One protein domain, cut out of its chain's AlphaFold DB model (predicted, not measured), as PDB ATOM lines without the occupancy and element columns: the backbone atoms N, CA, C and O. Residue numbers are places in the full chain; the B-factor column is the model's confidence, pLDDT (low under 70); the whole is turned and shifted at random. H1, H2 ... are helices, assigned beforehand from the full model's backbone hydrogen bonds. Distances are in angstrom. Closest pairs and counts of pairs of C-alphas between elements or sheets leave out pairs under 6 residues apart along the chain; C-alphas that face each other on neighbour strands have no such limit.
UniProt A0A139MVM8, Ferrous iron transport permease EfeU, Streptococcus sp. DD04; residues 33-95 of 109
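AT A GLANCE: This is residues 33 to 95 of the 109 residues of the protein "Ferrous iron transport permease EfeU" of Streptococcus sp. DD04 (UniProt A0A139MVM8). Three helices run along one long axis as a small up-and-down bundle: H2 and H3 lie side by side as a close pair, and the long H1 runs alongside them at a wider distance. The ends of the three helices are joined by two loops, residues 54 to 59 and residues 70 to 76, and the centres of the helices make a triangle. The printed part has 63 residues with three named helices, in the order H1, H2, H3, and no named strand, and its class is all helix. It is compact, with a radius of gyration of the C-alphas of 11.8 A, and elongated in outline, with spans of 35 by 20 by 18 A.

IN THESE COORDINATES: The printed part begins at Gln 33, and residues 33 to 36 come before the first named helix. H1 is residues 37 to 53, 24.7 A from first to last C-alpha; C-alpha 37 is at (161.183, 174.728, 118.044). H2 is residues 60 to 69, 14.7 A long, and its C-alpha 60 is at (168.346, 201.640, 128.604). H3 is residues 77 to 94, 25.5 A long, and ends with C-alpha 94 at (177.625, 197.730, 132.008). H3 is the longest helix by residues, with 18.

HOW THE PARTS SIT: H1 and H2 only just touch, with 3 pairs of C-alphas within 8 A, and H1 does so with residues 44 to 48 alone. Their closest C-alphas are those of Gln 48 and Leu 69, 6.5 A apart. The two form a helical hairpin, running opposite ways at a shallow tilt of 22 degrees, with their centres 14.1 A apart. H2 and H3 touch with 18 pairs of C-alphas within 8 A, the closest being those of Ala 61 and Phe 90, 4.7 A apart. They form a second helical hairpin, at a shallow tilt of 20 degrees and opposite ways, with centres 8.3 A apart. H1 and H3 are near each other, with 5 pairs of C-alphas within 10 A but no pair within 8 A. In H1 and H3 every O i to N i+4 pair is within hydrogen-bond range; in H2 it is 5 of 6.

THE WHOLE: The two C-alphas farthest apart are those of Gly 35 and Asn 95, at 35.4 A. The first and last printed C-alphas, of Gln 33 and Asn 95, are 31.9 A apart. The printed part has no cut. The link from H1 to H2, with 6 residues, and the link from H2 to H3, with 7, are both short. The mean pLDDT of the printed part is 95.7, and no printed residue is under 70.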
ATOM      1  N   GLN A  33     168.037 175.579 113.769       98.12
ATOM      2  CA  GLN A  33     168.635 174.931 112.592       98.12
ATOM      3  C   GLN A  33     168.228 173.459 112.453       98.12
ATOM      4  O   GLN A  33     168.077 172.955 111.340       98.12
ATOM      5  N   LYS A  34     168.010 172.766 113.575       98.12
ATOM      6  CA  LYS A  34     167.523 171.378 113.610       98.12
ATOM      7  C   LYS A  34     166.000 171.261 113.467       98.12
ATOM      8  O   LYS A  34     165.485 170.147 113.455       98.12
ATOM      9  N   GLY A  35     165.278 172.379 113.371       98.00
ATOM     10  CA  GLY A  35     163.814 172.407 113.373       98.00
ATOM     11  C   GLY A  35     163.188 172.118 114.743       98.00
ATOM     12  O   GLY A  35     161.977 171.923 114.831       98.00
ATOM     13  N   ASP A  36     163.983 172.104 115.814       98.44
ATOM     14  CA  ASP A  36     163.526 171.844 117.177       98.44
ATOM     15  C   ASP A  36     163.040 173.137 117.847       98.44
ATOM     16  O   ASP A  36     163.720 173.775 118.656       98.44
ATOM     17  N   GLN A  37     161.824 173.540 117.481       98.06
ATOM     18  CA  GLN A  37     161.183 174.728 118.044       98.06
ATOM     19  C   GLN A  37     160.851 174.593 119.534       98.06
ATOM     20  O   GLN A  37     160.727 175.614 120.207       98.06
ATOM     21  N   ALA A  38     160.696 173.374 120.060       98.12
ATOM     22  CA  ALA A  38     160.415 173.170 121.479       98.12
ATOM     23  C   ALA A  38     161.646 173.532 122.316       98.12
ATOM     24  O   ALA A  38     161.551 174.384 123.201       98.12
ATOM     25  N   SER A  39     162.810 172.982 121.962       98.19
ATOM     26  CA  SER A  39     164.077 173.319 122.619       98.19
ATOM     27  C   SER A  39     164.435 174.794 122.439       98.19
ATOM     28  O   SER A  39     164.853 175.444 123.394       98.19
ATOM     29  N   ALA A  40     164.211 175.366 121.249       98.38
ATOM     30  CA  ALA A  40     164.470 176.787 121.010       98.38
ATOM     31  C   ALA A  40     163.610 177.707 121.901       98.38
ATOM     32  O   ALA A  40     164.110 178.715 122.399       98.38
ATOM     33  N   LYS A  41     162.332 177.365 122.122       97.88
ATOM     34  CA  LYS A  41     161.429 178.121 123.009       97.88
ATOM     35  C   LYS A  41     161.813 177.961 124.479       97.88
ATOM     36  O   LYS A  41     161.868 178.964 125.179       97.88
ATOM     37  N   GLN A  42     162.161 176.749 124.913       98.12
ATOM     38  CA  GLN A  42     162.634 176.516 126.280       98.12
ATOM     39  C   GLN A  42     163.905 177.323 126.579       98.12
ATOM     40  O   GLN A  42     163.972 178.027 127.582       98.12
ATOM     41  N   LEU A  43     164.891 177.290 125.678       98.44
ATOM     42  CA  LEU A  43     166.125 178.065 125.836       98.44
ATOM     43  C   LEU A  43     165.851 179.572 125.870       98.44
ATOM     44  O   LEU A  43     166.484 180.288 126.639       98.44
ATOM     45  N   LEU A  44     164.889 180.065 125.083       97.44
ATOM     46  CA  LEU A  44     164.484 181.470 125.137       97.44
ATOM     47  C   LEU A  44     163.885 181.855 126.500       97.44
ATOM     48  O   LEU A  44     164.204 182.925 127.015       97.44
ATOM     49  N   GLU A  45     163.047 181.002 127.090       97.00
ATOM     50  CA  GLU A  45     162.478 181.214 128.432       97.00
ATOM     51  C   GLU A  45     163.560 181.185 129.525       97.00
ATOM     52  O   GLU A  45     163.536 181.998 130.455       97.00
ATOM     53  N   GLU A  46     164.549 180.294 129.396       97.38
ATOM     54  CA  GLU A  46     165.718 180.260 130.282       97.38
ATOM     55  C   GLU A  46     166.533 181.555 130.173       97.38
ATOM     56  O   GLU A  46     166.839 182.167 131.195       97.38
ATOM     57  N   ILE A  47     166.810 182.030 128.952       97.25
ATOM     58  CA  ILE A  47     167.509 183.305 128.711       97.25
ATOM     59  C   ILE A  47     166.730 184.471 129.327       97.25
ATOM     60  O   ILE A  47     167.328 185.323 129.976       97.25
ATOM     61  N   GLN A  48     165.405 184.520 129.152       96.44
ATOM     62  CA  GLN A  48     164.552 185.545 129.767       96.44
ATOM     63  C   GLN A  48     164.657 185.539 131.290       96.44
ATOM     64  O   GLN A  48     164.817 186.595 131.905       96.44
ATOM     65  N   THR A  49     164.575 184.353 131.889       95.69
ATOM     66  CA  THR A  49     164.621 184.184 133.341       95.69
ATOM     67  C   THR A  49     165.986 184.582 133.891       95.69
ATOM     68  O   THR A  49     166.053 185.372 134.828       95.69
ATOM     69  N   GLU A  50     167.072 184.095 133.290       95.44
ATOM     70  CA  GLU A  50     168.440 184.428 133.696       95.44
ATOM     71  C   GLU A  50     168.731 185.922 133.508       95.44
ATOM     72  O   GLU A  50     169.231 186.564 134.433       95.44
ATOM     73  N   PHE A  51     168.339 186.511 132.375       95.75
ATOM     74  CA  PHE A  51     168.526 187.939 132.115       95.75
ATOM     75  C   PHE A  51     167.834 188.818 133.165       95.75
ATOM     76  O   PHE A  51     168.426 189.782 133.646       95.75
ATOM     77  N   ALA A  52     166.615 188.463 133.584       94.81
ATOM     78  CA  ALA A  52     165.875 189.209 134.602       94.81
ATOM     79  C   ALA A  52     166.539 189.184 135.995       94.81
ATOM     80  O   ALA A  52     166.230 190.026 136.838       94.81
ATOM     81  N   THR A  53     167.454 188.242 136.253       93.12
ATOM     82  CA  THR A  53     168.233 188.206 137.505       93.12
ATOM     83  C   THR A  53     169.473 189.094 137.472       93.12
ATOM     84  O   THR A  53     170.061 189.360 138.524       93.12
ATOM     85  N   LEU A  54     169.876 189.573 136.293       90.75
ATOM     86  CA  LEU A  54     171.046 190.428 136.159       90.75
ATOM     87  C   LEU A  54     170.786 191.804 136.771       90.75
ATOM     88  O   LEU A  54     169.694 192.376 136.691       90.75
ATOM     89  N   SER A  55     171.832 192.359 137.380       89.25
ATOM     90  CA  SER A  55     171.807 193.752 137.823       89.25
ATOM     91  C   SER A  55     171.656 194.675 136.617       89.25
ATOM     92  O   SER A  55     172.189 194.388 135.549       89.25
ATOM     93  N   ASN A  56     170.939 195.784 136.800       90.69
ATOM     94  CA  ASN A  56     170.702 196.796 135.768       90.69
ATOM     95  C   ASN A  56     169.970 196.283 134.513       90.69
ATOM     96  O   ASN A  56     169.971 196.972 133.501       90.69
ATOM     97  N   HIS A  57     169.301 195.123 134.546       93.12
ATOM     98  CA  HIS A  57     168.498 194.626 133.414       93.12
ATOM     99  C   HIS A  57     167.392 195.608 132.967       93.12
ATOM    100  O   HIS A  57     166.859 195.494 131.864       93.12
ATOM    101  N   ASP A  58     167.036 196.579 133.809       95.69
ATOM    102  CA  ASP A  58     166.088 197.659 133.550       95.69
ATOM    103  C   ASP A  58     166.741 198.956 133.027       95.69
ATOM    104  O   ASP A  58     166.052 199.974 132.855       95.69
ATOM    105  N   SER A  59     168.043 198.935 132.729       95.69
ATOM    106  CA  SER A  59     168.765 200.021 132.065       95.69
ATOM    107  C   SER A  59     168.229 200.300 130.653       95.69
ATOM    108  O   SER A  59     167.313 199.634 130.161       95.69
ATOM    109  N   VAL A  60     168.775 201.313 129.973       97.25
ATOM    110  CA  VAL A  60     168.346 201.640 128.604       97.25
ATOM    111  C   VAL A  60     168.630 200.465 127.671       97.25
ATOM    112  O   VAL A  60     167.712 199.999 126.993       97.25
ATOM    113  N   ALA A  61     169.855 199.937 127.679       96.25
ATOM    114  CA  ALA A  61     170.184 198.760 126.885       96.25
ATOM    115  C   ALA A  61     169.471 197.491 127.391       96.25
ATOM    116  O   ALA A  61     169.001 196.691 126.580       96.25
ATOM    117  N   GLY A  62     169.302 197.323 128.707       96.88
ATOM    118  CA  GLY A  62     168.645 196.145 129.279       96.88
ATOM    119  C   GLY A  62     167.157 196.026 128.916       96.88
ATOM    120  O   GLY A  62     166.648 194.938 128.619       96.88
ATOM    121  N   LYS A  63     166.456 197.158 128.800       98.12
ATOM    122  CA  LYS A  63     165.083 197.203 128.269       98.12
ATOM    123  C   LYS A  63     165.004 196.760 126.808       98.12
ATOM    124  O   LYS A  63     164.053 196.070 126.437       98.12
ATOM    125  N   GLU A  64     165.992 197.110 125.985       98.31
ATOM    126  CA  GLU A  64     166.042 196.635 124.597       98.31
ATOM    127  C   GLU A  64     166.319 195.125 124.519       98.31
ATOM    128  O   GLU A  64     165.728 194.458 123.668       98.31
ATOM    129  N   VAL A  65     167.104 194.554 125.443       97.81
ATOM    130  CA  VAL A  65     167.246 193.088 125.568       97.81
ATOM    131  C   VAL A  65     165.899 192.445 125.894       97.81
ATOM    132  O   VAL A  65     165.462 191.537 125.188       97.81
ATOM    133  N   SER A  66     165.183 192.959 126.896       97.44
ATOM    134  CA  SER A  66     163.864 192.440 127.301       97.44
ATOM    135  C   SER A  66     162.840 192.476 126.156       97.44
ATOM    136  O   SER A  66     162.065 191.539 125.943       97.44
ATOM    137  N   LYS A  67     162.866 193.544 125.356       97.31
ATOM    138  CA  LYS A  67     162.038 193.687 124.156       97.31
ATOM    139  C   LYS A  67     162.435 192.702 123.057       97.31
ATOM    140  O   LYS A  67     161.552 192.094 122.459       97.31
ATOM    141  N   ALA A  68     163.731 192.515 122.804       97.19
ATOM    142  CA  ALA A  68     164.223 191.540 121.828       97.19
ATOM    143  C   ALA A  68     163.867 190.098 122.221       97.19
ATOM    144  O   ALA A  68     163.555 189.281 121.354       97.19
ATOM    145  N   LEU A  69     163.853 189.804 123.523       96.25
ATOM    146  CA  LEU A  69     163.453 188.511 124.071       96.25
ATOM    147  C   LEU A  69     161.946 188.257 123.991       96.25
ATOM    148  O   LEU A  69     161.529 187.103 124.059       96.25
ATOM    149  N   THR A  70     161.120 189.290 123.813       94.06
ATOM    150  CA  THR A  70     159.665 189.147 123.647       94.06
ATOM    151  C   THR A  70     159.340 188.679 122.225       94.06
ATOM    152  O   THR A  70     158.856 189.425 121.371       94.06
ATOM    153  N   ILE A  71     159.639 187.412 121.945       89.56
ATOM    154  CA  ILE A  71     159.401 186.784 120.649       89.56
ATOM    155  C   ILE A  71     157.967 186.259 120.586       89.56
ATOM    156  O   ILE A  71     157.561 185.401 121.360       89.56
ATOM    157  N   SER A  72     157.206 186.735 119.602       88.00
ATOM    158  CA  SER A  72     155.930 186.119 119.222       88.00
ATOM    159  C   SER A  72     156.136 185.055 118.143       88.00
ATOM    160  O   SER A  72     156.920 185.262 117.209       88.00
ATOM    161  N   GLY A  73     155.398 183.947 118.232       92.75
ATOM    162  CA  GLY A  73     155.448 182.851 117.261       92.75
ATOM    163  C   GLY A  73     156.708 181.994 117.393       92.75
ATOM    164  O   GLY A  73     157.160 181.708 118.498       92.75
ATOM    165  N   ASP A  74     157.257 181.560 116.261       96.19
ATOM    166  CA  ASP A  74     158.448 180.709 116.249       96.19
ATOM    167  C   ASP A  74     159.734 181.490 116.510       96.19
ATOM    168  O   ASP A  74     159.867 182.673 116.159       96.19
ATOM    169  N   VAL A  75     160.691 180.802 117.123       97.56
ATOM    170  CA  VAL A  75     162.045 181.305 117.332       97.56
ATOM    171  C   VAL A  75     162.802 181.141 116.017       97.56
ATOM    172  O   VAL A  75     162.799 180.067 115.416       97.56
ATOM    173  N   THR A  76     163.422 182.218 115.541       97.81
ATOM    174  CA  THR A  76     164.160 182.242 114.271       97.81
ATOM    175  C   THR A  76     165.567 182.784 114.489       97.81
ATOM    176  O   THR A  76     165.799 183.541 115.433       97.81
ATOM    177  N   GLU A  77     166.496 182.452 113.591       96.94
ATOM    178  CA  GLU A  77     167.876 182.959 113.650       96.94
ATOM    179  C   GLU A  77     167.936 184.493 113.626       96.94
ATOM    180  O   GLU A  77     168.709 185.086 114.374       96.94
ATOM    181  N   ASP A  78     167.078 185.159 112.842       97.44
ATOM    182  CA  ASP A  78     166.975 186.628 112.831       97.44
ATOM    183  C   ASP A  78     166.622 187.190 114.218       97.44
ATOM    184  O   ASP A  78     167.232 188.156 114.683       97.44
ATOM    185  N   LYS A  79     165.668 186.565 114.917       97.75
ATOM    186  CA  LYS A  79     165.269 187.012 116.254       97.75
ATOM    187  C   LYS A  79     166.371 186.749 117.279       97.75
ATOM    188  O   LYS A  79     166.665 187.632 118.077       97.75
ATOM    189  N   LEU A  80     167.029 185.591 117.220       98.25
ATOM    190  CA  LEU A  80     168.158 185.263 118.099       98.25
ATOM    191  C   LEU A  80     169.373 186.172 117.848       98.25
ATOM    192  O   LEU A  80     170.025 186.606 118.796       98.25
ATOM    193  N   THR A  81     169.617 186.560 116.593       97.81
ATOM    194  CA  THR A  81     170.642 187.553 116.230       97.81
ATOM    195  C   THR A  81     170.345 188.912 116.864       97.81
ATOM    196  O   THR A  81     171.243 189.557 117.402       97.81
ATOM    197  N   LYS A  82     169.075 189.344 116.866       98.06
ATOM    198  CA  LYS A  82     168.651 190.586 117.535       98.06
ATOM    199  C   LYS A  82     168.830 190.520 119.048       98.06
ATOM    200  O   LYS A  82     169.286 191.498 119.634       98.06
ATOM    201  N   VAL A  83     168.524 189.377 119.666       97.94
ATOM    202  CA  VAL A  83     168.776 189.151 121.099       97.94
ATOM    203  C   VAL A  83     170.273 189.257 121.401       97.94
ATOM    204  O   VAL A  83     170.652 190.004 122.298       97.94
ATOM    205  N   SER A  84     171.129 188.594 120.619       97.69
ATOM    206  CA  SER A  84     172.590 188.657 120.785       97.69
ATOM    207  C   SER A  84     173.129 190.087 120.647       97.69
ATOM    208  O   SER A  84     173.906 190.542 121.485       97.69
ATOM    209  N   ALA A  85     172.670 190.834 119.639       98.00
ATOM    210  CA  ALA A  85     173.086 192.219 119.428       98.00
ATOM    211  C   ALA A  85     172.654 193.147 120.575       98.00
ATOM    212  O   ALA A  85     173.443 193.986 121.016       98.00
ATOM    213  N   ALA A  86     171.425 192.993 121.076       97.88
ATOM    214  CA  ALA A  86     170.944 193.752 122.226       97.88
ATOM    215  C   ALA A  86     171.742 193.408 123.492       97.88
ATOM    216  O   ALA A  86     172.129 194.310 124.233       97.88
ATOM    217  N   LEU A  87     172.040 192.123 123.715       96.62
ATOM    218  CA  LEU A  87     172.801 191.671 124.879       96.62
ATOM    219  C   LEU A  87     174.238 192.210 124.864       96.62
ATOM    220  O   LEU A  87     174.726 192.657 125.894       96.62
ATOM    221  N   LEU A  88     174.878 192.273 123.692       95.06
ATOM    222  CA  LEU A  88     176.199 192.889 123.534       95.06
ATOM    223  C   LEU A  88     176.180 194.400 123.821       95.06
ATOM    224  O   LEU A  88     177.132 194.949 124.370       95.06
ATOM    225  N   ALA A  89     175.114 195.100 123.423       95.06
ATOM    226  CA  ALA A  89     174.956 196.517 123.747       95.06
ATOM    227  C   ALA A  89     174.769 196.728 125.255       95.06
ATOM    228  O   ALA A  89     175.351 197.653 125.817       95.06
ATOM    229  N   PHE A  90     174.007 195.846 125.903       94.62
ATOM    230  CA  PHE A  90     173.846 195.839 127.351       94.62
ATOM    231  C   PHE A  90     175.172 195.588 128.071       94.62
ATOM    232  O   PHE A  90     175.553 196.394 128.910       94.62
ATOM    233  N   GLU A  91     175.924 194.559 127.684       92.12
ATOM    234  CA  GLU A  91     177.250 194.267 128.242       92.12
ATOM    235  C   GLU A  91     178.194 195.479 128.149       92.12
ATOM    236  O   GLU A  91     178.811 195.856 129.141       92.12
ATOM    237  N   LYS A  92     178.243 196.155 126.994       90.31
ATOM    238  CA  LYS A  92     179.048 197.378 126.801       90.31
ATOM    239  C   LYS A  92     178.598 198.552 127.665       90.31
ATOM    240  O   LYS A  92     179.425 199.365 128.061       90.31
ATOM    241  N   GLU A  93     177.298 198.681 127.918       91.12
ATOM    242  CA  GLU A  93     176.762 199.706 128.819       91.12
ATOM    243  C   GLU A  93     177.167 199.426 130.273       91.12
ATOM    244  O   GLU A  93     177.479 200.358 131.010       91.12
ATOM    245  N   GLN A  94     177.199 198.149 130.670       87.88
ATOM    246  CA  GLN A  94     177.625 197.730 132.008       87.88
ATOM    247  C   GLN A  94     179.148 197.767 132.188       87.88
ATOM    248  O   GLN A  94     179.625 197.984 133.300       87.88
ATOM    249  N   ASN A  95     179.905 197.568 131.108       84.94
ATOM    250  CA  ASN A  95     181.362 197.587 131.088       84.94
ATOM    251  C   ASN A  95     181.878 198.612 130.061       84.94
ATOM    252  O   ASN A  95     182.357 198.238 128.982       84.94
TER     253      ASN A  95